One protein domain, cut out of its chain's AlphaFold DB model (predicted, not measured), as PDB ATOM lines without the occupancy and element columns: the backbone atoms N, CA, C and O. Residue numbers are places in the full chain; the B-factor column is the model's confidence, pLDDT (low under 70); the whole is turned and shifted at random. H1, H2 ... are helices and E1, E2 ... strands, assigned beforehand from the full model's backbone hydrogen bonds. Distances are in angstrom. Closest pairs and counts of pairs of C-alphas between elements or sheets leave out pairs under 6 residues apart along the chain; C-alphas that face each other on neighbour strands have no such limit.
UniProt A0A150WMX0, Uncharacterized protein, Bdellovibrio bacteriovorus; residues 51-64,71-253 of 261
ATOM      1  N   GLU A  51     146.928 166.342 133.002       96.06
ATOM      2  CA  GLU A  51     148.388 166.319 132.863       96.06
ATOM      3  C   GLU A  51     149.075 166.864 134.118       96.06
ATOM      4  O   GLU A  51     150.104 166.342 134.531       96.06
ATOM      5  N   ALA A  52     148.487 167.883 134.756       94.25
ATOM      6  CA  ALA A  52     148.998 168.416 136.014       94.25
ATOM      7  C   ALA A  52     148.881 167.394 137.161       94.25
ATOM      8  O   ALA A  52     149.798 167.296 137.976       94.25
ATOM      9  N   ILE A  53     147.797 166.607 137.208       94.62
ATOM     10  CA  ILE A  53     147.659 165.492 138.162       94.62
ATOM     11  C   ILE A  53     148.692 164.409 137.867       94.62
ATOM     12  O   ILE A  53     149.378 163.974 138.786       94.62
ATOM     13  N   ASP A  54     148.849 164.007 136.607       95.75
ATOM     14  CA  ASP A  54     149.804 162.967 136.214       95.75
ATOM     15  C   ASP A  54     151.248 163.369 136.570       95.75
ATOM     16  O   ASP A  54     152.018 162.557 137.089       95.75
ATOM     17  N   GLN A  55     151.614 164.636 136.348       95.00
ATOM     18  CA  GLN A  55     152.917 165.189 136.731       95.00
ATOM     19  C   GLN A  55     153.112 165.208 138.252       95.00
ATOM     20  O   GLN A  55     154.159 164.770 138.736       95.00
ATOM     21  N   ASP A  56     152.115 165.676 139.011       92.75
ATOM     22  CA  ASP A  56     152.177 165.706 140.476       92.75
ATOM     23  C   ASP A  56     152.261 164.288 141.058       92.75
ATOM     24  O   ASP A  56     153.058 164.030 141.962       92.75
ATOM     25  N   ALA A  57     151.512 163.346 140.482       94.94
ATOM     26  CA  ALA A  57     151.508 161.938 140.848       94.94
ATOM     27  C   ALA A  57     152.851 161.267 140.567       94.94
ATOM     28  O   ALA A  57     153.368 160.557 141.429       94.94
ATOM     29  N   LEU A  58     153.450 161.510 139.398       96.00
ATOM     30  CA  LEU A  58     154.769 160.979 139.063       96.00
ATOM     31  C   LEU A  58     155.842 161.529 140.008       96.00
ATOM     32  O   LEU A  58     156.641 160.758 140.540       96.00
ATOM     33  N   ALA A  59     155.836 162.843 140.249       93.75
ATOM     34  CA  ALA A  59     156.781 163.490 141.153       93.75
ATOM     35  C   ALA A  59     156.633 162.978 142.594       93.75
ATOM     36  O   ALA A  59     157.632 162.744 143.268       93.75
ATOM     37  N   THR A  60     155.397 162.772 143.055       92.12
ATOM     38  CA  THR A  60     155.107 162.180 144.368       92.12
ATOM     39  C   THR A  60     155.587 160.735 144.451       92.12
ATOM     40  O   THR A  60     156.253 160.362 145.410       92.12
ATOM     41  N   TYR A  61     155.302 159.929 143.427       95.38
ATOM     42  CA  TYR A  61     155.642 158.511 143.427       95.38
ATOM     43  C   TYR A  61     157.156 158.272 143.398       95.38
ATOM     44  O   TYR A  61     157.648 157.361 144.062       95.38
ATOM     45  N   GLN A  62     157.882 159.078 142.619       95.19
ATOM     46  CA  GLN A  62     159.330 158.955 142.433       95.19
ATOM     47  C   GLN A  62     160.159 159.723 143.462       95.19
ATOM     48  O   GLN A  62     161.378 159.546 143.495       95.19
ATOM     49  N   GLY A  63     159.520 160.572 144.268       91.00
ATOM     50  CA  GLY A  63     160.183 161.397 145.265       91.00
ATOM     51  C   GLY A  63     160.854 160.593 146.380       91.00
ATOM     52  O   GLY A  63     160.790 159.367 146.435       91.00
ATOM     53  N   GLU A  64     161.516 161.325 147.272       89.50
ATOM     54  CA  GLU A  64     162.151 160.775 148.478       89.50
ATOM     55  C   GLU A  64     161.325 161.061 149.748       89.50
ATOM     56  O   GLU A  64     161.611 160.533 150.821       89.50
ATOM     57  N   ALA A  71     151.986 154.133 158.623       95.38
ATOM     58  CA  ALA A  71     151.929 152.772 159.125       95.38
ATOM     59  C   ALA A  71     153.261 152.038 158.899       95.38
ATOM     60  O   ALA A  71     153.902 152.190 157.857       95.38
ATOM     61  N   TYR A  72     153.648 151.213 159.865       94.75
ATOM     62  CA  TYR A  72     154.862 150.402 159.821       94.75
ATOM     63  C   TYR A  72     154.598 149.012 160.399       94.75
ATOM     64  O   TYR A  72     153.587 148.788 161.057       94.75
ATOM     65  N   TRP A  73     155.489 148.060 160.140       93.81
ATOM     66  CA  TRP A  73     155.436 146.732 160.737       93.81
ATOM     67  C   TRP A  73     156.035 146.750 162.148       93.81
ATOM     68  O   TRP A  73     157.234 146.982 162.319       93.81
ATOM     69  N   ASP A  74     155.213 146.476 163.156       92.25
ATOM     70  CA  ASP A  74     155.644 146.290 164.538       92.25
ATOM     71  C   ASP A  74     155.977 144.806 164.768       92.25
ATOM     72  O   ASP A  74     155.116 143.927 164.654       92.25
ATOM     73  N   GLN A  75     157.242 144.511 165.087       89.94
ATOM     74  CA  GLN A  75     157.689 143.133 165.307       89.94
ATOM     75  C   GLN A  75     157.115 142.498 166.579       89.94
ATOM     76  O   GLN A  75     156.883 141.288 166.587       89.94
ATOM     77  N   ASN A  76     156.863 143.283 167.628       90.31
ATOM     78  CA  ASN A  76     156.335 142.783 168.896       90.31
ATOM     79  C   ASN A  76     154.859 142.401 168.747       90.31
ATOM     80  O   ASN A  76     154.437 141.344 169.210       90.31
ATOM     81  N   GLN A  77     154.086 143.241 168.057       89.69
ATOM     82  CA  GLN A  77     152.666 143.014 167.785       89.69
ATOM     83  C   GLN A  77     152.437 142.078 166.592       89.69
ATOM     84  O   GLN A  77     151.328 141.576 166.413       89.69
ATOM     85  N   ARG A  78     153.472 141.833 165.773       90.25
ATOM     86  CA  ARG A  78     153.398 141.086 164.505       90.25
ATOM     87  C   ARG A  78     152.262 141.597 163.616       90.25
ATOM     88  O   ARG A  78     151.499 140.817 163.045       90.25
ATOM     89  N   ALA A  79     152.146 142.918 163.540       91.81
ATOM     90  CA  ALA A  79     151.075 143.610 162.844       91.81
ATOM     91  C   ALA A  79     151.585 144.909 162.219       91.81
ATOM     92  O   ALA A  79     152.572 145.491 162.667       91.81
ATOM     93  N   TYR A  80     150.874 145.392 161.202       93.94
ATOM     94  CA  TYR A  80     151.036 146.772 160.761       93.94
ATOM     95  C   TYR A  80     150.354 147.698 161.759       93.94
ATOM     96  O   TYR A  80     149.206 147.457 162.118       93.94
ATOM     97  N   VAL A  81     151.033 148.754 162.188       94.62
ATOM     98  CA  VAL A  81     150.547 149.699 163.190       94.62
ATOM     99  C   VAL A  81     150.631 151.106 162.619       94.62
ATOM    100  O   VAL A  81     151.671 151.514 162.104       94.62
ATOM    101  N   LEU A  82     149.533 151.850 162.712       93.38
ATOM    102  CA  LEU A  82     149.517 153.293 162.515       93.38
ATOM    103  C   LEU A  82     149.971 153.986 163.804       93.38
ATOM    104  O   LEU A  82     149.336 153.771 164.841       93.38
ATOM    105  N   PRO A  83     151.017 154.829 163.768       89.44
ATOM    106  CA  PRO A  83     151.349 155.714 164.876       89.44
ATOM    107  C   PRO A  83     150.134 156.569 165.258       89.44
ATOM    108  O   PRO A  83     149.674 157.411 164.491       89.44
ATOM    109  N   TYR A  84     149.583 156.318 166.440       82.69
ATOM    110  CA  TYR A  84     148.443 157.038 166.993       82.69
ATOM    111  C   TYR A  84     148.497 156.881 168.507       82.69
ATOM    112  O   TYR A  84     148.455 155.758 169.000       82.69
ATOM    113  N   SER A  85     148.631 157.990 169.234       80.69
ATOM    114  CA  SER A  85     148.957 157.970 170.668       80.69
ATOM    115  C   SER A  85     150.233 157.150 170.982       80.69
ATOM    116  O   SER A  85     151.122 157.048 170.138       80.69
ATOM    117  N   GLN A  86     150.375 156.627 172.206       76.12
ATOM    118  CA  GLN A  86     151.557 155.874 172.647       76.12
ATOM    119  C   GLN A  86     151.597 154.428 172.127       76.12
ATOM    120  O   GLN A  86     152.684 153.889 171.942       76.12
ATOM    121  N   SER A  87     150.444 153.792 171.909       80.12
ATOM    122  CA  SER A  87     150.344 152.362 171.569       80.12
ATOM    123  C   SER A  87     150.129 152.083 170.078       80.12
ATOM    124  O   SER A  87     150.346 150.956 169.632       80.12
ATOM    125  N   GLY A  88     149.745 153.096 169.298       90.12
ATOM    126  CA  GLY A  88     149.389 152.930 167.895       90.12
ATOM    127  C   GLY A  88     148.063 152.196 167.690       90.12
ATOM    128  O   GLY A  88     147.458 151.656 168.615       90.12
ATOM    129  N   VAL A  89     147.591 152.185 166.447       94.19
ATOM    130  CA  VAL A  89     146.383 151.461 166.036       94.19
ATOM    131  C   VAL A  89     146.786 150.354 165.060       94.19
ATOM    132  O   VAL A  89     147.279 150.669 163.972       94.19
ATOM    133  N   PRO A  90     146.590 149.067 165.399       94.56
ATOM    134  CA  PRO A  90     146.885 147.981 164.479       94.56
ATOM    135  C   PRO A  90     145.924 148.007 163.285       94.56
ATOM    136  O   PRO A  90     144.710 148.157 163.427       94.56
ATOM    137  N   LEU A  91     146.469 147.837 162.086       94.25
ATOM    138  CA  LEU A  91     145.716 147.722 160.847       94.25
ATOM    139  C   LEU A  91     145.374 146.262 160.573       94.25
ATOM    140  O   LEU A  91     146.249 145.401 160.465       94.25
ATOM    141  N   THR A  92     144.085 145.984 160.395       92.06
ATOM    142  CA  THR A  92     143.636 144.652 159.992       92.06
ATOM    143  C   THR A  92     144.010 144.377 158.533       92.06
ATOM    144  O   THR A  92     144.050 145.278 157.689       92.06
ATOM    145  N   GLN A  93     144.236 143.104 158.191       90.31
ATOM    146  CA  GLN A  93     144.486 142.722 156.795       90.31
ATOM    147  C   GLN A  93     143.306 143.073 155.879       90.31
ATOM    148  O   GLN A  93     143.521 143.432 154.723       90.31
ATOM    149  N   ASN A  94     142.072 142.981 156.385       91.25
ATOM    150  CA  ASN A  94     140.871 143.324 155.622       91.25
ATOM    151  C   ASN A  94     140.836 144.813 155.282       91.25
ATOM    152  O   ASN A  94     140.530 145.160 154.145       91.25
ATOM    153  N   PHE A  95     141.228 145.678 156.218       94.06
ATOM    154  CA  PHE A  95     141.323 147.110 155.964       94.06
ATOM    155  C   PHE A  95     142.343 147.421 154.857       94.06
ATOM    156  O   PHE A  95     142.010 148.078 153.873       94.06
ATOM    157  N   ILE A  96     143.560 146.870 154.948       94.56
ATOM    158  CA  ILE A  96     144.619 147.082 153.941       94.56
ATOM    159  C   ILE A  96     144.193 146.553 152.561       94.56
ATOM    160  O   ILE A  96     144.337 147.245 151.549       94.56
ATOM    161  N   LYS A  97     143.635 145.336 152.504       93.88
ATOM    162  CA  LYS A  97     143.140 144.736 151.254       93.88
ATOM    163  C   LYS A  97     141.977 145.533 150.664       93.88
ATOM    164  O   LYS A  97     141.946 145.728 149.452       93.88
ATOM    165  N   GLY A  98     141.062 146.019 151.501       95.75
ATOM    166  CA  GLY A  98     139.943 146.858 151.081       95.75
ATOM    167  C   GLY A  98     140.414 148.171 150.464       95.75
ATOM    168  O   GLY A  98     140.022 148.475 149.342       95.75
ATOM    169  N   LEU A  99     141.344 148.885 151.110       97.12
ATOM    170  CA  LEU A  99     141.953 150.096 150.539       97.12
ATOM    171  C   LEU A  99     142.613 149.820 149.185       97.12
ATOM    172  O   LEU A  99     142.360 150.528 148.213       97.12
ATOM    173  N   SER A 100     143.407 148.752 149.101       97.19
ATOM    174  CA  SER A 100     144.096 148.363 147.863       97.19
ATOM    175  C   SER A 100     143.104 148.069 146.731       97.19
ATOM    176  O   SER A 100     143.317 148.472 145.586       97.19
ATOM    177  N   ALA A 101     141.989 147.405 147.050       97.19
ATOM    178  CA  ALA A 101     140.911 147.131 146.108       97.19
ATOM    179  C   ALA A 101     140.145 148.401 145.705       97.19
ATOM    180  O   ALA A 101     139.788 148.542 144.536       97.19
ATOM    181  N   HIS A 102     139.918 149.337 146.634       98.38
ATOM    182  CA  HIS A 102     139.329 150.640 146.326       98.38
ATOM    183  C   HIS A 102     140.214 151.408 145.340       98.38
ATOM    184  O   HIS A 102     139.724 151.846 144.304       98.38
ATOM    185  N   PHE A 103     141.520 151.511 145.591       98.50
ATOM    186  CA  PHE A 103     142.436 152.213 144.686       98.50
ATOM    187  C   PHE A 103     142.469 151.588 143.297       98.50
ATOM    188  O   PHE A 103     142.321 152.300 142.307       98.50
ATOM    189  N   ALA A 104     142.575 150.259 143.218       97.69
ATOM    190  CA  ALA A 104     142.552 149.556 141.941       97.69
ATOM    191  C   ALA A 104     141.269 149.857 141.152       97.69
ATOM    192  O   ALA A 104     141.334 150.267 139.994       97.69
ATOM    193  N   LYS A 105     140.104 149.741 141.801       97.94
ATOM    194  CA  LYS A 105     138.803 150.012 141.174       97.94
ATOM    195  C   LYS A 105     138.624 151.477 140.788       97.94
ATOM    196  O   LYS A 105     138.036 151.753 139.745       97.94
ATOM    197  N   ALA A 106     139.087 152.415 141.609       98.31
ATOM    198  CA  ALA A 106     138.967 153.836 141.313       98.31
ATOM    199  C   ALA A 106     139.802 154.227 140.087       98.31
ATOM    200  O   ALA A 106     139.303 154.953 139.231       98.31
ATOM    201  N   LEU A 107     141.025 153.704 139.966       98.12
ATOM    202  CA  LEU A 107     141.885 153.940 138.804       98.12
ATOM    203  C   LEU A 107     141.354 153.236 137.547       98.12
ATOM    204  O   LEU A 107     141.283 153.844 136.482       98.12
ATOM    205  N   GLU A 108     140.914 151.979 137.670       97.00
ATOM    206  CA  GLU A 108     140.329 151.203 136.565       97.00
ATOM    207  C   GLU A 108     139.096 151.897 135.966       97.00
ATOM    208  O   GLU A 108     138.987 152.035 134.747       97.00
ATOM    209  N   ASN A 109     138.202 152.407 136.819       97.00
ATOM    210  CA  ASN A 109     136.986 153.108 136.397       97.00
ATOM    211  C   ASN A 109     137.196 154.610 136.141       97.00
ATOM    212  O   ASN A 109     136.232 155.326 135.860       97.00
ATOM    213  N   ARG A 110     138.438 155.108 136.240       97.00
ATOM    214  CA  ARG A 110     138.788 156.533 136.090       97.00
ATOM    215  C   ARG A 110     138.016 157.451 137.046       97.00
ATOM    216  O   ARG A 110     137.715 158.600 136.723       97.00
ATOM    217  N   TYR A 111     137.661 156.943 138.224       97.88
ATOM    218  CA  TYR A 111     137.167 157.742 139.346       97.88
ATOM    219  C   TYR A 111     138.296 158.427 140.115       97.88
ATOM    220  O   TYR A 111     138.026 159.303 140.933       97.88
ATOM    221  N   ALA A 112     139.540 158.057 139.845       98.06
ATOM    222  CA  ALA A 112     140.744 158.777 140.214       98.06
ATOM    223  C   ALA A 112     141.738 158.657 139.055       98.06
ATOM    224  O   ALA A 112     141.715 157.668 138.320       98.06
ATOM    225  N   ASP A 113     142.596 159.654 138.906       97.94
ATOM    226  CA  ASP A 113     143.774 159.600 138.045       97.94
ATOM    227  C   ASP A 113     145.010 159.183 138.865       97.94
ATOM    228  O   ASP A 113     145.913 158.532 138.338       97.94
ATOM    229  N   ALA A 114     145.044 159.498 140.170       97.50
ATOM    230  CA  ALA A 114     146.152 159.139 141.049       97.50
ATOM    231  C   ALA A 114     145.774 159.026 142.538       97.50
ATOM    232  O   ALA A 114     144.837 159.652 143.036       97.50
ATOM    233  N   ILE A 115     146.575 158.256 143.283       97.62
ATOM    234  CA  ILE A 115     146.482 158.143 144.748       97.62
ATOM    235  C   ILE A 115     147.435 159.163 145.384       97.62
ATOM    236  O   ILE A 115     148.538 158.836 145.822       97.62
ATOM    237  N   ILE A 116     147.027 160.427 145.357       95.12
ATOM    238  CA  ILE A 116     147.730 161.580 145.936       95.12
ATOM    239  C   ILE A 116     146.708 162.540 146.537       95.12
ATOM    240  O   ILE A 116     145.548 162.531 146.130       95.12
ATOM    241  N   TYR A 117     147.121 163.394 147.477       92.00
ATOM    242  CA  TYR A 117     146.196 164.277 148.201       92.00
ATOM    243  C   TYR A 117     145.286 165.142 147.308       92.00
ATOM    244  O   TYR A 117     144.092 165.197 147.601       92.00
ATOM    245  N   PRO A 118     145.767 165.760 146.206       92.69
ATOM    246  CA  PRO A 118     144.910 166.530 145.305       92.69
ATOM    247  C   PRO A 118     143.782 165.737 144.643       92.69
ATOM    248  O   PRO A 118     142.822 166.341 144.161       92.69
ATOM    249  N   ASP A 119     143.926 164.414 144.589       95.62
ATOM    250  CA  ASP A 119     142.986 163.496 143.975       95.62
ATOM    251  C   ASP A 119     142.461 162.485 145.011       95.62
ATOM    252  O   ASP A 119     141.745 162.891 145.918       95.62
ATOM    253  N   MET A 120     142.794 161.191 144.942       97.00
ATOM    254  CA  MET A 120     142.295 160.173 145.887       97.00
ATOM    255  C   MET A 120     143.261 159.904 147.060       97.00
ATOM    256  O   MET A 120     143.614 158.762 147.348       97.00
ATOM    257  N   GLY A 121     143.734 160.954 147.732       95.62
ATOM    258  CA  GLY A 121     144.762 160.838 148.779       95.62
ATOM    259  C   GLY A 121     144.260 160.906 150.217       95.62
ATOM    260  O   GLY A 121     145.073 160.985 151.132       95.62
ATOM    261  N   HIS A 122     142.947 160.905 150.450       97.00
ATOM    262  CA  HIS A 122     142.383 160.788 151.796       97.00
ATOM    263  C   HIS A 122     140.982 160.169 151.774       97.00
ATOM    264  O   HIS A 122     140.336 160.097 150.725       97.00
ATOM    265  N   ALA A 123     140.524 159.706 152.936       97.81
ATOM    266  CA  ALA A 123     139.155 159.260 153.149       97.81
ATOM    267  C   ALA A 123     138.671 159.560 154.567       97.81
ATOM    268  O   ALA A 123     139.405 159.375 155.540       97.81
ATOM    269  N   HIS A 124     137.397 159.917 154.676       98.00
ATOM    270  CA  HIS A 124     136.665 159.967 155.932       98.00
ATOM    271  C   HIS A 124     136.162 158.560 156.252       98.00
ATOM    272  O   HIS A 124     135.363 157.982 155.508       98.00
ATOM    273  N   LEU A 125     136.651 157.977 157.342       98.00
ATOM    274  CA  LEU A 125     136.175 156.686 157.808       98.00
ATOM    275  C   LEU A 125     134.862 156.884 158.551       98.00
ATOM    276  O   LEU A 125     134.811 157.583 159.563       98.00
ATOM    277  N   VAL A 126     133.806 156.256 158.049       98.38
ATOM    278  CA  VAL A 126     132.453 156.381 158.586       98.38
ATOM    279  C   VAL A 126     131.948 155.031 159.080       98.38
ATOM    280  O   VAL A 126     132.231 153.987 158.493       98.38
ATOM    281  N   LEU A 127     131.184 155.054 160.169       97.81
ATOM    282  CA  LEU A 127     130.601 153.874 160.803       97.81
ATOM    283  C   LEU A 127     129.106 154.112 161.051       97.81
ATOM    284  O   LEU A 127     128.721 155.257 161.294       97.81
ATOM    285  N   PRO A 128     128.241 153.081 161.023       98.25
ATOM    286  CA  PRO A 128     126.844 153.221 161.421       98.25
ATOM    287  C   PRO A 128     126.701 153.968 162.752       98.25
ATOM    288  O   PRO A 128     127.330 153.607 163.746       98.25
ATOM    289  N   THR A 129     125.866 155.010 162.781       98.25
ATOM    290  CA  THR A 129     125.808 155.961 163.906       98.25
ATOM    291  C   THR A 129     125.586 155.277 165.251       98.25
ATOM    292  O   THR A 129     126.243 155.620 166.232       98.25
ATOM    293  N   GLN A 130     124.699 154.279 165.298       98.31
ATOM    294  CA  GLN A 130     124.420 153.539 166.527       98.31
ATOM    295  C   GLN A 130     125.649 152.766 167.029       98.31
ATOM    296  O   GLN A 130     125.982 152.829 168.207       98.31
ATOM    297  N   GLU A 131     126.376 152.117 166.122       97.94
ATOM    298  CA  GLU A 131     127.585 151.354 166.441       97.94
ATOM    299  C   GLU A 131     128.701 152.262 166.980       97.94
ATOM    300  O   GLU A 131     129.389 151.925 167.946       97.94
ATOM    301  N   TRP A 132     128.826 153.472 166.425       97.44
ATOM    302  CA  TRP A 132     129.750 154.475 166.947       97.44
ATOM    303  C   TRP A 132     129.336 155.017 168.321       97.44
ATOM    304  O   TRP A 132     130.184 155.220 169.191       97.44
ATOM    305  N   ILE A 133     128.040 155.245 168.552       97.88
ATOM    306  CA  ILE A 133     127.521 155.641 169.870       97.88
ATOM    307  C   ILE A 133     127.869 154.583 170.919       97.88
ATOM    308  O   ILE A 133     128.338 154.937 172.000       97.88
ATOM    309  N   ASP A 134     127.675 153.307 170.601       97.81
ATOM    310  CA  ASP A 134     127.932 152.216 171.539       97.81
ATOM    311  C   ASP A 134     129.436 152.035 171.800       97.81
ATOM    312  O   ASP A 134     129.842 151.900 172.953       97.81
ATOM    313  N   THR A 135     130.276 152.207 170.773       96.62
ATOM    314  CA  THR A 135     131.745 152.260 170.921       96.62
ATOM    315  C   THR A 135     132.193 153.407 171.835       96.62
ATOM    316  O   THR A 135     133.068 153.241 172.684       96.62
ATOM    317  N   LYS A 136     131.580 154.595 171.716       95.88
ATOM    318  CA  LYS A 136     131.901 155.734 172.594       95.88
ATOM    319  C   LYS A 136     131.504 155.497 174.051       95.88
ATOM    320  O   LYS A 136     132.158 156.049 174.932       95.88
ATOM    321  N   LYS A 137     130.454 154.709 174.302       96.69
ATOM    322  CA  LYS A 137     130.025 154.325 175.657       96.69
ATOM    323  C   LYS A 137     130.932 153.262 176.278       96.69
ATOM    324  O   LYS A 137     131.042 153.228 177.498       96.69
ATOM    325  N   SER A 138     131.553 152.394 175.475       95.56
ATOM    326  CA  SER A 138     132.358 151.278 175.988       95.56
ATOM    327  C   SER A 138     133.765 151.674 176.436       95.56
ATOM    328  O   SER A 138     134.391 150.931 177.185       95.56
ATOM    329  N   THR A 139     134.295 152.805 175.965       94.62
ATOM    330  CA  THR A 139     135.628 153.291 176.345       94.62
ATOM    331  C   THR A 139     135.767 154.793 176.103       94.62
ATOM    332  O   THR A 139     135.183 155.332 175.159       94.62
ATOM    333  N   GLU A 140     136.559 155.472 176.936       92.62
ATOM    334  CA  GLU A 140     136.972 156.868 176.735       92.62
ATOM    335  C   GLU A 140     138.269 157.001 175.920       92.62
ATOM    336  O   GLU A 140     138.509 158.056 175.334       92.62
ATOM    337  N   ASP A 141     139.065 155.929 175.815       92.75
ATOM    338  CA  ASP A 141     140.324 155.933 175.070       92.75
ATOM    339  C   ASP A 141     140.077 156.003 173.557       92.75
ATOM    340  O   ASP A 141     139.482 155.108 172.952       92.75
ATOM    341  N   MET A 142     140.571 157.071 172.928       90.25
ATOM    342  CA  MET A 142     140.405 157.288 171.494       90.25
ATOM    343  C   MET A 142     141.090 156.199 170.661       90.25
ATOM    344  O   MET A 142     140.559 155.807 169.623       90.25
ATOM    345  N   THR A 143     142.224 155.665 171.120       91.25
ATOM    346  CA  THR A 143     142.939 154.595 170.407       91.25
ATOM    347  C   THR A 143     142.080 153.335 170.344       91.25
ATOM    348  O   THR A 143     141.866 152.784 169.264       91.25
ATOM    349  N   ALA A 144     141.500 152.930 171.476       93.00
ATOM    350  CA  ALA A 144     140.558 151.821 171.554       93.00
ATOM    351  C   ALA A 144     139.312 152.048 170.685       93.00
ATOM    352  O   ALA A 144     138.866 151.116 170.016       93.00
ATOM    353  N   ARG A 145     138.774 153.276 170.634       93.75
ATOM    354  CA  ARG A 145     137.623 153.613 169.777       93.75
ATOM    355  C   ARG A 145     137.936 153.458 168.290       93.75
ATOM    356  O   ARG A 145     137.158 152.837 167.568       93.75
ATOM    357  N   VAL A 146     139.059 154.009 167.830       93.44
ATOM    358  CA  VAL A 146     139.478 153.911 166.422       93.44
ATOM    359  C   VAL A 146     139.777 152.458 166.060       93.44
ATOM    360  O   VAL A 146     139.336 151.991 165.013       93.44
ATOM    361  N   ASN A 147     140.449 151.715 166.943       93.44
ATOM    362  CA  ASN A 147     140.711 150.292 166.740       93.44
ATOM    363  C   ASN A 147     139.406 149.482 166.613       93.44
ATOM    364  O   ASN A 147     139.248 148.705 165.674       93.44
ATOM    365  N   ALA A 148     138.432 149.718 167.500       94.25
ATOM    366  CA  ALA A 148     137.118 149.079 167.426       94.25
ATOM    367  C   ALA A 148     136.383 149.413 166.116       94.25
ATOM    368  O   ALA A 148     135.807 148.524 165.492       94.25
ATOM    369  N   ALA A 149     136.455 150.666 165.656       94.44
ATOM    370  CA  ALA A 149     135.865 151.063 164.382       94.44
ATOM    371  C   ALA A 149     136.529 150.352 163.190       94.44
ATOM    372  O   ALA A 149     135.819 149.804 162.352       94.44
ATOM    373  N   LEU A 150     137.866 150.301 163.127       93.62
ATOM    374  CA  LEU A 150     138.601 149.608 162.053       93.62
ATOM    375  C   LEU A 150     138.383 148.089 162.039       93.62
ATOM    376  O   LEU A 150     138.565 147.450 161.000       93.62
ATOM    377  N   ALA A 151     138.022 147.503 163.181       92.75
ATOM    378  CA  ALA A 151     137.661 146.096 163.283       92.75
ATOM    379  C   ALA A 151     136.234 145.807 162.782       92.75
ATOM    380  O   ALA A 151     135.910 144.648 162.512       92.75
ATOM    381  N   SER A 152     135.383 146.828 162.639       94.62
ATOM    382  CA  SER A 152     134.019 146.645 162.153       94.62
ATOM    383  C   SER A 152     133.996 146.332 160.655       94.62
ATOM    384  O   SER A 152     134.531 147.106 159.860       94.62
ATOM    385  N   PRO A 153     133.296 145.271 160.214       92.56
ATOM    386  CA  PRO A 153     133.092 145.018 158.788       92.56
ATOM    387  C   PRO A 153     132.192 146.071 158.122       92.56
ATOM    388  O   PRO A 153     132.139 146.134 156.899       92.56
ATOM    389  N   ARG A 154     131.477 146.886 158.912       95.75
ATOM    390  CA  ARG A 154     130.528 147.903 158.432       95.75
ATOM    391  C   ARG A 154     131.149 149.288 158.309       95.75
ATOM    392  O   ARG A 154     130.449 150.220 157.904       95.75
ATOM    393  N   ILE A 155     132.423 149.439 158.674       97.19
ATOM    394  CA  ILE A 155     133.151 150.670 158.394       97.19
ATOM    395  C   ILE A 155     133.186 150.889 156.881       97.19
ATOM    396  O   ILE A 155     133.278 149.944 156.094       97.19
ATOM    397  N   LYS A 156     133.088 152.147 156.466       98.12
ATOM    398  CA  LYS A 156     133.228 152.558 155.073       98.12
ATOM    399  C   LYS A 156     134.219 153.704 154.964       98.12
ATOM    400  O   LYS A 156     134.463 154.419 155.933       98.12
ATOM    401  N   ALA A 157     134.778 153.881 153.778       98.38
ATOM    402  CA  ALA A 157     135.652 155.000 153.454       98.38
ATOM    403  C   ALA A 157     134.941 155.928 152.466       98.38
ATOM    404  O   ALA A 157     134.674 155.529 151.333       98.38
ATOM    405  N   LEU A 158     134.617 157.149 152.891       98.56
ATOM    406  CA  LEU A 158     134.143 158.210 152.009       98.56
ATOM    407  C   LEU A 158     135.354 158.976 151.467       98.56
ATOM    408  O   LEU A 158     136.032 159.683 152.209       98.56
ATOM    409  N   TYR A 159     135.620 158.831 150.177       98.25
ATOM    410  CA  TYR A 159     136.684 159.533 149.471       98.25
ATOM    411  C   TYR A 159     136.136 160.791 148.799       98.25
ATOM    412  O   TYR A 159     135.072 160.746 148.175       98.25
ATOM    413  N   HIS A 160     136.920 161.867 148.834       96.19
ATOM    414  CA  HIS A 160     136.751 163.022 147.957       96.19
ATOM    415  C   HIS A 160     137.894 163.046 146.954       96.19
ATOM    416  O   HIS A 160     139.008 163.451 147.267       96.19
ATOM    417  N   THR A 161     137.614 162.560 145.750       96.06
ATOM    418  CA  THR A 161     138.553 162.626 144.633       96.06
ATOM    419  C   THR A 161     138.531 164.016 144.007       96.06
ATOM    420  O   THR A 161     137.587 164.783 144.205       96.06
ATOM    421  N   ALA A 162     139.573 164.370 143.256       93.12
ATOM    422  CA  ALA A 162     139.732 165.691 142.658       93.12
ATOM    423  C   ALA A 162     139.554 166.853 143.668       93.12
ATOM    424  O   ALA A 162     139.023 167.915 143.317       93.12
ATOM    425  N   GLU A 163     139.953 166.652 144.935       87.94
ATOM    426  CA  GLU A 163     139.706 167.598 146.029       87.94
ATOM    427  C   GLU A 163     140.307 168.975 145.727       87.94
ATOM    428  O   GLU A 163     139.637 169.999 145.882       87.94
ATOM    429  N   MET A 164     141.521 168.972 145.170       88.69
ATOM    430  CA  MET A 164     142.288 170.163 144.798       88.69
ATOM    431  C   MET A 164     142.324 170.374 143.278       88.69
ATOM    432  O   MET A 164     143.302 170.890 142.745       88.69
ATOM    433  N   VAL A 165     141.281 169.975 142.549       88.62
ATOM    434  CA  VAL A 165     141.172 170.232 141.105       88.62
ATOM    435  C   VAL A 165     140.213 171.394 140.854       88.62
ATOM    436  O   VAL A 165     139.112 171.447 141.406       88.62
ATOM    437  N   HIS A 166     140.590 172.321 139.975       88.00
ATOM    438  CA  HIS A 166     139.687 173.358 139.475       88.00
ATOM    439  C   HIS A 166     138.653 172.754 138.518       88.00
ATOM    440  O   HIS A 166     138.834 172.718 137.297       88.00
ATOM    441  N   ILE A 167     137.556 172.273 139.104       85.56
ATOM    442  CA  ILE A 167     136.456 171.637 138.375       85.56
ATOM    443  C   ILE A 167     135.579 172.659 137.640       85.56
ATOM    444  O   ILE A 167     135.112 172.375 136.544       85.56
ATOM    445  N   LYS A 168     135.350 173.845 138.211       83.44
ATOM    446  CA  LYS A 168     134.524 174.891 137.586       83.44
ATOM    447  C   LYS A 168     135.342 175.827 136.703       83.44
ATOM    448  O   LYS A 168     136.490 176.130 137.013       83.44
ATOM    449  N   GLU A 169     134.713 176.339 135.648       77.62
ATOM    450  CA  GLU A 169     135.281 177.380 134.785       77.62
ATOM    451  C   GLU A 169     134.960 178.781 135.322       77.62
ATOM    452  O   GLU A 169     133.786 179.125 135.483       77.62
ATOM    453  N   GLY A 170     135.986 179.607 135.541       72.69
ATOM    454  CA  GLY A 170     135.854 180.969 136.073       72.69
ATOM    455  C   GLY A 170     136.115 181.040 137.579       72.69
ATOM    456  O   GLY A 170     136.945 180.299 138.100       72.69
ATOM    457  N   ASP A 171     135.415 181.938 138.275       67.75
ATOM    458  CA  ASP A 171     135.611 182.165 139.709       67.75
ATOM    459  C   ASP A 171     135.414 180.890 140.536       67.75
ATOM    460  O   ASP A 171     134.433 180.150 140.367       67.75
ATOM    461  N   PHE A 172     136.312 180.671 141.502       68.81
ATOM    462  CA  PHE A 172     136.193 179.580 142.464       68.81
ATOM    463  C   PHE A 172     134.787 179.593 143.091       68.81
ATOM    464  O   PHE A 172     134.289 180.622 143.547       68.81
ATOM    465  N   ALA A 173     134.122 178.439 143.070       69.81
ATOM    466  CA  ALA A 173     132.768 178.160 143.554       69.81
ATOM    467  C   ALA A 173     131.618 178.799 142.752       69.81
ATOM    468  O   ALA A 173     130.499 178.278 142.778       69.81
ATOM    469  N   LYS A 174     131.871 179.855 141.978       73.75
ATOM    470  CA  LYS A 174     130.845 180.616 141.240       73.75
ATOM    471  C   LYS A 174     130.865 180.382 139.729       73.75
ATOM    472  O   LYS A 174     129.951 180.817 139.036       73.75
ATOM    473  N   GLY A 175     131.873 179.669 139.241       78.31
ATOM    474  CA  GLY A 175     132.037 179.334 137.837       78.31
ATOM    475  C   GLY A 175     130.933 178.453 137.246       78.31
ATOM    476  O   GLY A 175     130.117 177.848 137.959       78.31
ATOM    477  N   ARG A 176     130.941 178.369 135.914       86.38
ATOM    478  CA  ARG A 176     130.061 177.485 135.138       86.38
ATOM    479  C   ARG A 176     130.546 176.038 135.226       86.38
ATOM    480  O   ARG A 176     131.695 175.774 135.588       86.38
ATOM    481  N   MET A 177     129.651 175.105 134.899       87.88
ATOM    482  CA  MET A 177     130.027 173.702 134.728       87.88
ATOM    483  C   MET A 177     131.096 173.570 133.634       87.88
ATOM    484  O   MET A 177     130.969 174.243 132.604       87.88
ATOM    485  N   PRO A 178     132.122 172.726 133.843       86.38
ATOM    486  CA  PRO A 178     133.178 172.541 132.861       86.38
ATOM    487  C   PRO A 178     132.616 171.977 131.557       86.38
ATOM    488  O   PRO A 178     131.751 171.100 131.578       86.38
ATOM    489  N   GLN A 179     133.128 172.468 130.431       89.50
ATOM    490  CA  GLN A 179     132.882 171.887 129.109       89.50
ATOM    491  C   GLN A 179     133.877 170.765 128.784       89.50
ATOM    492  O   GLN A 179     133.597 169.922 127.938       89.50
ATOM    493  N   ASP A 180     135.022 170.740 129.473       92.62
ATOM    494  CA  ASP A 180     135.996 169.653 129.400       92.62
ATOM    495  C   ASP A 180     135.370 168.332 129.905       92.62
ATOM    496  O   ASP A 180     135.013 168.244 131.089       92.62
ATOM    497  N   PRO A 181     135.256 167.293 129.048       94.94
ATOM    498  CA  PRO A 181     134.673 166.008 129.426       94.94
ATOM    499  C   PRO A 181     135.370 165.340 130.610       94.94
ATOM    500  O   PRO A 181     134.699 164.703 131.424       94.94
ATOM    501  N   TRP A 182     136.693 165.492 130.739       95.06
ATOM    502  CA  TRP A 182     137.433 164.924 131.864       95.06
ATOM    503  C   TRP A 182     136.989 165.588 133.168       95.06
ATOM    504  O   TRP A 182     136.528 164.894 134.072       95.06
ATOM    505  N   LYS A 183     137.002 166.926 133.248       93.69
ATOM    506  CA  LYS A 183     136.528 167.660 134.439       93.69
ATOM    507  C   LYS A 183     135.065 167.387 134.759       93.69
ATOM    508  O   LYS A 183     134.715 167.277 135.933       93.69
ATOM    509  N   LEU A 184     134.213 167.276 133.740       94.00
ATOM    510  CA  LEU A 184     132.801 166.952 133.928       94.00
ATOM    511  C   LEU A 184     132.636 165.563 134.551       94.00
ATOM    512  O   LEU A 184     131.865 165.398 135.492       94.00
ATOM    513  N   TRP A 185     133.406 164.583 134.082       95.50
ATOM    514  CA  TRP A 185     133.445 163.261 134.694       95.50
ATOM    515  C   TRP A 185     133.952 163.315 136.139       95.50
ATOM    516  O   TRP A 185     133.262 162.821 137.030       95.50
ATOM    517  N   ARG A 186     135.082 163.997 136.399       95.06
ATOM    518  CA  ARG A 186     135.625 164.181 137.760       95.06
ATOM    519  C   ARG A 186     134.607 164.832 138.703       95.06
ATOM    520  O   ARG A 186     134.524 164.440 139.863       95.06
ATOM    521  N   TYR A 187     133.807 165.788 138.219       94.12
ATOM    522  CA  TYR A 187     132.732 166.407 138.999       94.12
ATOM    523  C   TYR A 187     131.712 165.371 139.481       94.12
ATOM    524  O   TYR A 187     131.370 165.359 140.661       94.12
ATOM    525  N   PHE A 188     131.231 164.488 138.602       95.12
ATOM    526  CA  PHE A 188     130.218 163.490 138.961       95.12
ATOM    527  C   PHE A 188     130.787 162.305 139.744       95.12
ATOM    528  O   PHE A 188     130.096 161.779 140.611       95.12
ATOM    529  N   SER A 189     132.046 161.929 139.510       95.81
ATOM    530  CA  SER A 189     132.727 160.849 140.233       95.81
ATOM    531  C   SER A 189     133.458 161.311 141.502       95.81
ATOM    532  O   SER A 189     134.277 160.563 142.035       95.81
ATOM    533  N   ARG A 190     133.226 162.548 141.969       95.38
ATOM    534  CA  ARG A 190     134.000 163.169 143.059       95.38
ATOM    535  C   ARG A 190     133.930 162.376 144.362       95.38
ATOM    536  O   ARG A 190     134.932 162.266 145.057       95.38
ATOM    537  N   ASN A 191     132.767 161.822 144.697       97.94
ATOM    538  CA  ASN A 191     132.562 161.131 145.968       97.94
ATOM    539  C   ASN A 191     132.486 159.634 145.741       97.94
ATOM    540  O   ASN A 191     131.617 159.175 144.998       97.94
ATOM    541  N   LEU A 192     133.344 158.884 146.424       98.50
ATOM    542  CA  LEU A 192     133.320 157.428 146.388       98.50
ATOM    543  C   LEU A 192     133.080 156.890 147.792       98.50
ATOM    544  O   LEU A 192     133.722 157.341 148.736       98.50
ATOM    545  N   LEU A 193     132.192 155.913 147.931       98.56
ATOM    546  CA  LEU A 193     131.959 155.197 149.177       98.56
ATOM    547  C   LEU A 193     132.490 153.769 149.048       98.56
ATOM    548  O   LEU A 193     131.921 152.946 148.331       98.56
ATOM    549  N   GLY A 194     133.601 153.501 149.728       98.19
ATOM    550  CA  GLY A 194     134.268 152.204 149.758       98.19
ATOM    551  C   GLY A 194     133.778 151.314 150.895       98.19
ATOM    552  O   GLY A 194     133.762 151.760 152.043       98.19
ATOM    553  N   SER A 195     133.410 150.067 150.597       96.94
ATOM    554  CA  SER A 195     133.042 149.046 151.592       96.94
ATOM    555  C   SER A 195     134.199 148.086 151.873       96.94
ATOM    556  O   SER A 195     134.821 147.584 150.940       96.94
ATOM    557  N   PHE A 196     134.438 147.767 153.148       94.62
ATOM    558  CA  PHE A 196     135.441 146.780 153.580       94.62
ATOM    559  C   PHE A 196     134.860 145.375 153.823       94.62
ATOM    560  O   PHE A 196     135.542 144.509 154.375       94.62
ATOM    561  N   GLU A 197     133.608 145.135 153.424       89.44
ATOM    562  CA  GLU A 197     132.977 143.812 153.479       89.44
ATOM    563  C   GLU A 197     133.702 142.789 152.572       89.44
ATOM    564  O   GLU A 197     134.626 143.120 151.827       89.44
ATOM    565  N   SER A 198     133.294 141.516 152.630       77.31
ATOM    566  CA  SER A 198     133.986 140.381 151.986       77.31
ATOM    567  C   SER A 198     134.253 140.547 150.484       77.31
ATOM    568  O   SER A 198     135.197 139.950 149.964       77.31
ATOM    569  N   LEU A 199     133.462 141.376 149.797       82.44
ATOM    570  CA  LEU A 199     133.739 141.845 148.448       82.44
ATOM    571  C   LEU A 199     133.848 143.377 148.462       82.44
ATOM    572  O   LEU A 199     132.816 144.048 148.386       82.44
ATOM    573  N   PRO A 200     135.069 143.945 148.517       83.06
ATOM    574  CA  PRO A 200     135.244 145.390 148.528       83.06
ATOM    575  C   PRO A 200     134.551 146.035 147.334       83.06
ATOM    576  O   PRO A 200     134.714 145.581 146.197       83.06
ATOM    577  N   SER A 201     133.776 147.089 147.559       92.69
ATOM    578  CA  SER A 201     133.006 147.788 146.524       92.69
ATOM    579  C   SER A 201     133.262 149.287 146.587       92.69
ATOM    580  O   SER A 201     133.655 149.800 147.628       92.69
ATOM    581  N   LEU A 202     133.068 149.975 145.460       96.31
ATOM    582  CA  LEU A 202     133.075 151.432 145.394       96.31
ATOM    583  C   LEU A 202     131.782 151.897 144.744       96.31
ATOM    584  O   LEU A 202     131.458 151.478 143.633       96.31
ATOM    585  N   GLU A 203     131.071 152.770 145.439       97.25
ATOM    586  CA  GLU A 203     129.853 153.414 144.961       97.25
ATOM    587  C   GLU A 203     130.120 154.901 144.729       97.25
ATOM    588  O   GLU A 203     130.710 155.563 145.581       97.25
ATOM    589  N   VAL A 204     129.681 155.438 143.591       97.88
ATOM    590  CA  VAL A 204     129.735 156.883 143.338       97.88
ATOM    591  C   VAL A 204     128.535 157.546 144.004       97.88
ATOM    592  O   VAL A 204     127.394 157.213 143.691       97.88
ATOM    593  N   LEU A 205     128.785 158.516 144.884       97.81
ATOM    594  CA  LEU A 205     127.724 159.274 145.542       97.81
ATOM    595  C   LEU A 205     127.500 160.637 144.879       97.81
ATOM    596  O   LEU A 205     128.438 161.368 144.543       97.81
ATOM    597  N   TRP A 206     126.227 161.010 144.777       95.81
ATOM    598  CA  TRP A 206     125.782 162.300 144.263       95.81
ATOM    599  C   TRP A 206     125.281 163.187 145.408       95.81
ATOM    600  O   TRP A 206     124.333 162.838 146.108       95.81
ATOM    601  N   ALA A 207     125.890 164.361 145.578       94.50
ATOM    602  CA  ALA A 207     125.534 165.325 146.622       94.50
ATOM    603  C   ALA A 207     124.264 166.135 146.299       94.50
ATOM    604  O   ALA A 207     123.784 166.909 147.129       94.50
ATOM    605  N   GLY A 208     123.711 165.979 145.094       90.50
ATOM    606  CA  GLY A 208     122.518 166.696 144.663       90.50
ATOM    607  C   GLY A 208     122.815 168.010 143.930       90.50
ATOM    608  O   GLY A 208     123.915 168.557 143.998       90.50
ATOM    609  N   PRO A 209     121.800 168.586 143.261       85.94
ATOM    610  CA  PRO A 209     121.957 169.758 142.393       85.94
ATOM    611  C   PRO A 209     122.324 171.056 143.134       85.94
ATOM    612  O   PRO A 209     122.720 172.032 142.504       85.94
ATOM    613  N   LYS A 210     122.184 171.096 144.466       86.56
ATOM    614  CA  LYS A 210     122.536 172.264 145.290       86.56
ATOM    615  C   LYS A 210     124.012 172.276 145.706       86.56
ATOM    616  O   LYS A 210     124.498 173.298 146.189       86.56
ATOM    617  N   ALA A 211     124.724 171.162 145.547       87.12
ATOM    618  CA  ALA A 211     126.116 171.049 145.952       87.12
ATOM    619  C   ALA A 211     127.034 171.694 144.907       87.12
ATOM    620  O   ALA A 211     127.236 171.164 143.816       87.12
ATOM    621  N   VAL A 212     127.637 172.830 145.270       85.88
ATOM    622  CA  VAL A 212     128.485 173.639 144.378       85.88
ATOM    623  C   VAL A 212     129.556 172.804 143.673       85.88
ATOM    624  O   VAL A 212     129.717 172.925 142.462       85.88
ATOM    625  N   TYR A 213     130.253 171.944 144.413       86.06
ATOM    626  CA  TYR A 213     131.325 171.086 143.899       86.06
ATOM    627  C   TYR A 213     130.946 169.610 143.826       86.06
ATOM    628  O   TYR A 213     131.824 168.775 143.653       86.06
ATOM    629  N   ASN A 214     129.658 169.283 143.983       92.38
ATOM    630  CA  ASN A 214     129.222 167.910 144.209       92.38
ATOM    631  C   ASN A 214     130.024 167.237 145.345       92.38
ATOM    632  O   ASN A 214     130.513 166.132 145.180       92.38
ATOM    633  N   THR A 215     130.220 167.904 146.486       93.44
ATOM    634  CA  THR A 215     130.885 167.298 147.656       93.44
ATOM    635  C   THR A 215     129.832 166.737 148.604       93.44
ATOM    636  O   THR A 215     129.037 167.500 149.160       93.44
ATOM    637  N   VAL A 216     129.822 165.420 148.802       96.25
ATOM    638  CA  VAL A 216     129.003 164.755 149.826       96.25
ATOM    639  C   VAL A 216     129.674 164.970 151.175       96.25
ATOM    640  O   VAL A 216     130.782 164.511 151.373       96.25
ATOM    641  N   ARG A 217     129.028 165.667 152.109       93.81
ATOM    642  CA  ARG A 217     129.623 165.930 153.435       93.81
ATOM    643  C   ARG A 217     129.303 164.864 154.472       93.81
ATOM    644  O   ARG A 217     130.014 164.729 155.454       93.81
ATOM    645  N   GLU A 218     128.204 164.149 154.269       94.62
ATOM    646  CA  GLU A 218     127.661 163.207 155.237       94.62
ATOM    647  C   GLU A 218     127.085 162.006 154.494       94.62
ATOM    648  O   GLU A 218     126.467 162.151 153.435       94.62
ATOM    649  N   VAL A 219     127.272 160.819 155.066       97.31
ATOM    650  CA  VAL A 219     126.636 159.588 154.591       97.31
ATOM    651  C   VAL A 219     125.437 159.308 155.501       97.31
ATOM    652  O   VAL A 219     125.622 159.229 156.719       97.31
ATOM    653  N   PRO A 220     124.213 159.154 154.961       96.81
ATOM    654  CA  PRO A 220     123.028 158.917 155.777       96.81
ATOM    655  C   PRO A 220     123.207 157.756 156.761       96.81
ATOM    656  O   PRO A 220     123.694 156.685 156.397       96.81
ATOM    657  N   SER A 221     122.797 157.976 158.015       97.44
ATOM    658  CA  SER A 221     122.870 156.988 159.107       97.44
ATOM    659  C   SER A 221     124.284 156.513 159.477       97.44
ATOM    660  O   SER A 221     124.437 155.492 160.157       97.44
ATOM    661  N   MET A 222     125.316 157.245 159.057       98.44
ATOM    662  CA  MET A 222     126.700 156.992 159.429       98.44
ATOM    663  C   MET A 222     127.321 158.224 160.084       98.44
ATOM    664  O   MET A 222     126.894 159.357 159.883       98.44
ATOM    665  N   THR A 223     128.338 157.993 160.899       97.94
ATOM    666  CA  THR A 223     129.097 159.032 161.585       97.94
ATOM    667  C   THR A 223     130.563 158.888 161.232       97.94
ATOM    668  O   THR A 223     131.099 157.780 161.269       97.94
ATOM    669  N   GLU A 224     131.202 160.004 160.892       97.50
ATOM    670  CA  GLU A 224     132.649 160.052 160.726       97.50
ATOM    671  C   GLU A 224     133.344 159.769 162.059       97.50
ATOM    672  O   GLU A 224     133.007 160.336 163.103       97.50
ATOM    673  N   VAL A 225     134.305 158.856 162.006       95.94
ATOM    674  CA  VAL A 225     135.082 158.387 163.149       95.94
ATOM    675  C   VAL A 225     136.465 159.027 163.150       95.94
ATOM    676  O   VAL A 225     136.951 159.456 164.192       95.94
ATOM    677  N   THR A 226     137.105 159.069 161.981       95.44
ATOM    678  CA  THR A 226     138.435 159.646 161.769       95.44
ATOM    679  C   THR A 226     138.681 159.859 160.272       95.44
ATOM    680  O   THR A 226     137.942 159.335 159.437       95.44
ATOM    681  N   THR A 227     139.745 160.577 159.921       95.62
ATOM    682  CA  THR A 227     140.235 160.711 158.544       95.62
ATOM    683  C   THR A 227     141.550 159.950 158.393       95.62
ATOM    684  O   THR A 227     142.420 160.028 159.256       95.62
ATOM    685  N   VAL A 228     141.710 159.228 157.286       96.56
ATOM    686  CA  VAL A 228     142.971 158.589 156.885       96.56
ATOM    687  C   VAL A 228     143.516 159.252 155.630       96.56
ATOM    688  O   VAL A 228     142.753 159.637 154.744       96.56
ATOM    689  N   TYR A 229     144.835 159.350 155.540       96.31
ATOM    690  CA  TYR A 229     145.543 159.934 154.407       96.31
ATOM    691  C   TYR A 229     146.430 158.890 153.747       96.31
ATOM    692  O   TYR A 229     146.995 158.025 154.420       96.31
ATOM    693  N   PHE A 230     146.558 158.989 152.427       95.62
ATOM    694  CA  PHE A 230     147.303 158.049 151.605       95.62
ATOM    695  C   PHE A 230     148.103 158.760 150.527       95.62
ATOM    696  O   PHE A 230     147.672 159.766 149.961       95.62
ATOM    697  N   VAL A 231     149.250 158.179 150.193       95.12
ATOM    698  CA  VAL A 231     150.090 158.628 149.084       95.12
ATOM    699  C   VAL A 231     150.702 157.409 148.408       95.12
ATOM    700  O   VAL A 231     151.337 156.589 149.073       95.12
ATOM    701  N   ALA A 232     150.537 157.292 147.089       96.50
ATOM    702  CA  ALA A 232     151.298 156.345 146.289       96.50
ATOM    703  C   ALA A 232     152.769 156.772 146.234       96.50
ATOM    704  O   ALA A 232     153.088 157.902 145.870       96.50
ATOM    705  N   HIS A 233     153.666 155.846 146.555       95.06
ATOM    706  CA  HIS A 233     155.100 156.087 146.648       95.06
ATOM    707  C   HIS A 233     155.875 154.828 146.246       95.06
ATOM    708  O   HIS A 233     155.484 153.731 146.639       95.06
ATOM    709  N   LYS A 234     156.994 154.951 145.516       94.75
ATOM    710  CA  LYS A 234     157.807 153.802 145.052       94.75
ATOM    711  C   LYS A 234     158.274 152.886 146.190       94.75
ATOM    712  O   LYS A 234     158.352 151.676 146.026       94.75
ATOM    713  N   SER A 235     158.536 153.482 147.350       92.81
ATOM    714  CA  SER A 235     158.931 152.793 148.586       92.81
ATOM    715  C   SER A 235     157.766 152.585 149.567       92.81
ATOM    716  O   SER A 235     158.009 152.333 150.745       92.81
ATOM    717  N   GLY A 236     156.514 152.754 149.126       94.38
ATOM    718  CA  GLY A 236     155.314 152.594 149.954       94.38
ATOM    719  C   GLY A 236     155.238 151.226 150.641       94.38
ATOM    720  O   GLY A 236     155.832 150.252 150.176       94.38
ATOM    721  N   CYS A 237     154.514 151.149 151.755       94.25
ATOM    722  CA  CYS A 237     154.429 149.909 152.529       94.25
ATOM    723  C   CYS A 237     153.467 148.870 151.921       94.25
ATOM    724  O   CYS A 237     153.730 147.667 151.977       94.25
ATOM    725  N   PHE A 238     152.358 149.314 151.324       95.44
ATOM    726  CA  PHE A 238     151.278 148.420 150.902       95.44
ATOM    727  C   PHE A 238     151.136 148.385 149.380       95.44
ATOM    728  O   PHE A 238     151.097 149.450 148.765       95.44
ATOM    729  N   PRO A 239     151.040 147.199 148.757       95.88
ATOM    730  CA  PRO A 239     150.864 147.089 147.316       95.88
ATOM    731  C   PRO A 239     149.406 147.319 146.900       95.88
ATOM    732  O   PRO A 239     148.471 146.956 147.611       95.88
ATOM    733  N   PHE A 240     149.206 147.847 145.697       96.94
ATOM    734  CA  PHE A 240     147.921 147.894 145.006       96.94
ATOM    735  C   PHE A 240     148.126 147.762 143.494       96.94
ATOM    736  O   PHE A 240     149.207 148.029 142.965       96.94
ATOM    737  N   LYS A 241     147.079 147.348 142.779       97.25
ATOM    738  CA  LYS A 241     147.124 147.178 141.324       97.25
ATOM    739  C   LYS A 241     146.654 148.453 140.629       97.25
ATOM    740  O   LYS A 241     145.486 148.809 140.744       97.25
ATOM    741  N   ALA A 242     147.543 149.106 139.893       97.12
ATOM    742  CA  ALA A 242     147.217 150.185 138.968       97.12
ATOM    743  C   ALA A 242     147.161 149.650 137.519       97.12
ATOM    744  O   ALA A 242     147.658 148.545 137.259       97.12
ATOM    745  N   PRO A 243     146.571 150.389 136.560       96.31
ATOM    746  CA  PRO A 243     146.546 149.990 135.148       96.31
ATOM    747  C   PRO A 243     147.931 149.681 134.552       96.31
ATOM    748  O   PRO A 243     148.074 148.764 133.748       96.31
ATOM    749  N   GLU A 244     148.955 150.418 134.973       95.56
ATOM    750  CA  GLU A 244     150.349 150.305 134.539       95.56
ATOM    751  C   GLU A 244     151.161 149.239 135.292       95.56
ATOM    752  O   GLU A 244     152.307 148.977 134.931       95.56
ATOM    753  N   GLY A 245     150.592 148.623 136.334       96.19
ATOM    754  CA  GLY A 245     151.259 147.591 137.125       96.19
ATOM    755  C   GLY A 245     151.039 147.720 138.629       96.19
ATOM    756  O   GLY A 245     150.234 148.518 139.109       96.19
ATOM    757  N   GLU A 246     151.753 146.893 139.387       97.00
ATOM    758  CA  GLU A 246     151.763 146.985 140.846       97.00
ATOM    759  C   GLU A 246     152.476 148.269 141.292       97.00
ATOM    760  O   GLU A 246     153.567 148.595 140.819       97.00
ATOM    761  N   LYS A 247     151.839 149.002 142.202       96.69
ATOM    762  CA  LYS A 247     152.364 150.201 142.856       96.69
ATOM    763  C   LYS A 247     152.253 150.043 144.365       96.69
ATOM    764  O   LYS A 247     151.535 149.174 144.850       96.69
ATOM    765  N   PHE A 248     152.928 150.918 145.103       96.69
ATOM    766  CA  PHE A 248     152.887 150.922 146.562       96.69
ATOM    767  C   PHE A 248     152.334 152.234 147.109       96.69
ATOM    768  O   PHE A 248     152.429 153.277 146.457       96.69
ATOM    769  N   PHE A 249     151.757 152.191 148.307       96.50
ATOM    770  CA  PHE A 249     151.251 153.364 149.014       96.50
ATOM    771  C   PHE A 249     151.546 153.321 150.512       96.50
ATOM    772  O   PHE A 249     151.799 152.264 151.096       96.50
ATOM    773  N   ASP A 250     151.477 154.500 151.119       96.06
ATOM    774  CA  ASP A 250     151.494 154.710 152.562       96.06
ATOM    775  C   ASP A 250     150.135 155.125 153.098       96.06
ATOM    776  O   ASP A 250     149.314 155.670 152.366       96.06
ATOM    777  N   ILE A 251     149.941 154.909 154.399       95.75
ATOM    778  CA  ILE A 251     148.747 155.307 155.148       95.75
ATOM    779  C   ILE A 251     149.200 156.068 156.388       95.75
ATOM    780  O   ILE A 251     150.129 155.613 157.052       95.75
ATOM    781  N   THR A 252     148.528 157.158 156.747       94.81
ATOM    782  CA  THR A 252     148.683 157.826 158.048       94.81
ATOM    783  C   THR A 252     147.347 158.376 158.568       94.81
ATOM    784  O   THR A 252     146.415 158.594 157.792       94.81
ATOM    785  N   PHE A 253     147.253 158.610 159.880       93.62
ATOM    786  CA  PHE A 253     146.221 159.463 160.482       93.62
ATOM    787  C   PHE A 253     146.653 160.930 160.594       93.62
ATOM    788  O   PHE A 253     145.822 161.790 160.877       93.62
TER     789      PHE A 253
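This is residues 51 to 64 and 71 to 253 of the 261 residues of an uncharacterized protein of Bdellovibrio bacteriovorus (UniProt A0A150WMX0). A seven-stranded sheet, curled like part of a barrel, wraps round one long helix, H2. Toward one end of the longest axis lie H3, H4 and a small three-stranded sheet, E1 to E3; toward the other end lie H5 and the long loop before it, while H1 only grazes the large sheet. The printed part has 197 residues and is mixed, its five named helices and ten named strands running H1 E1 E2 E3 H2 E4 H3 H4 E5 H5 E6 E7 E8 E9 E10. The large sheet has the order E7 E6 E5 E4 E8 E10 E9; both sheets are antiparallel. The whole is compact, with a radius of gyration of the C-alphas of 17.3 A and spans of 52 by 38 by 29 A.

H1, residues 51 to 62, grazes the large sheet with residues 57 to 62; its closest C-alphas to E8, residues 222 to 232, are Tyr 61 and Ala 232, 5.6 A. E1, residues 72 to 74, E2, residues 79 to 82, and E3, residues 89 to 91, form a meander, each strand the antiparallel neighbour of the one before, with N 72 and O 81 at 3.0 A and N 91 and O 80 at 2.8 A. The large sheet curls round H2, residues 93 to 108, whose closest C-alphas to edge strand E9, residues 238 to 242, are Ser 100 and Phe 240, 4.8 A. H2 and the other edge strand, E7, residues 201 to 205, are closest at the C-alphas of His 102 and Leu 202, 6.4 A. E4, residues 122 to 128, is the neighbour of E8, with N 123 and O 228 at 2.9 A. H3, residues 129 to 138, stands up from the large sheet and touches H4, residues 142 to 151, opposite ways at a steep tilt of 47 degrees, closest at the C-alphas of Thr 135 and Arg 145, 6.1 A. H2 and H4 are on one face of the large sheet, making two layers. E5, residues 156 to 160, has N 158 and O 124 at 2.8 A. H5, residues 181 to 188, is not on the large sheet. E6, residues 191 to 195, and E7 form a hairpin, with N 203 and O 193 at 3.0 A. E8 bends by 67 degrees at residue 225. E10, residues 245 to 252, has N 250 and O 231 at 2.9 A, and N 247 and O 240 of its hairpin with E9 at 2.9 A. In each of the five helices every O i to N i+4 pair is within hydrogen-bond range.

H1 begins at C-alpha 51, (148.388, 166.319, 132.863), and is 16.3 A long. H2 is 22.3 A long, E8 27.9 A and E4 19.8 A. E10 is 23.4 A long and ends at C-alpha 252, (148.683, 157.826, 158.048).

The C-alphas farthest apart, of Asn 76 and Arg 176, are 55.1 A apart. Residues 65 to 70 are not printed; C-alphas 64 and 71 are 16.8 A apart across the cut. The links H2 to E4, E5 to H5 and E7 to E8 are long. Mean pLDDT of the printed part is 93.3; residues 171 to 173 are under 70.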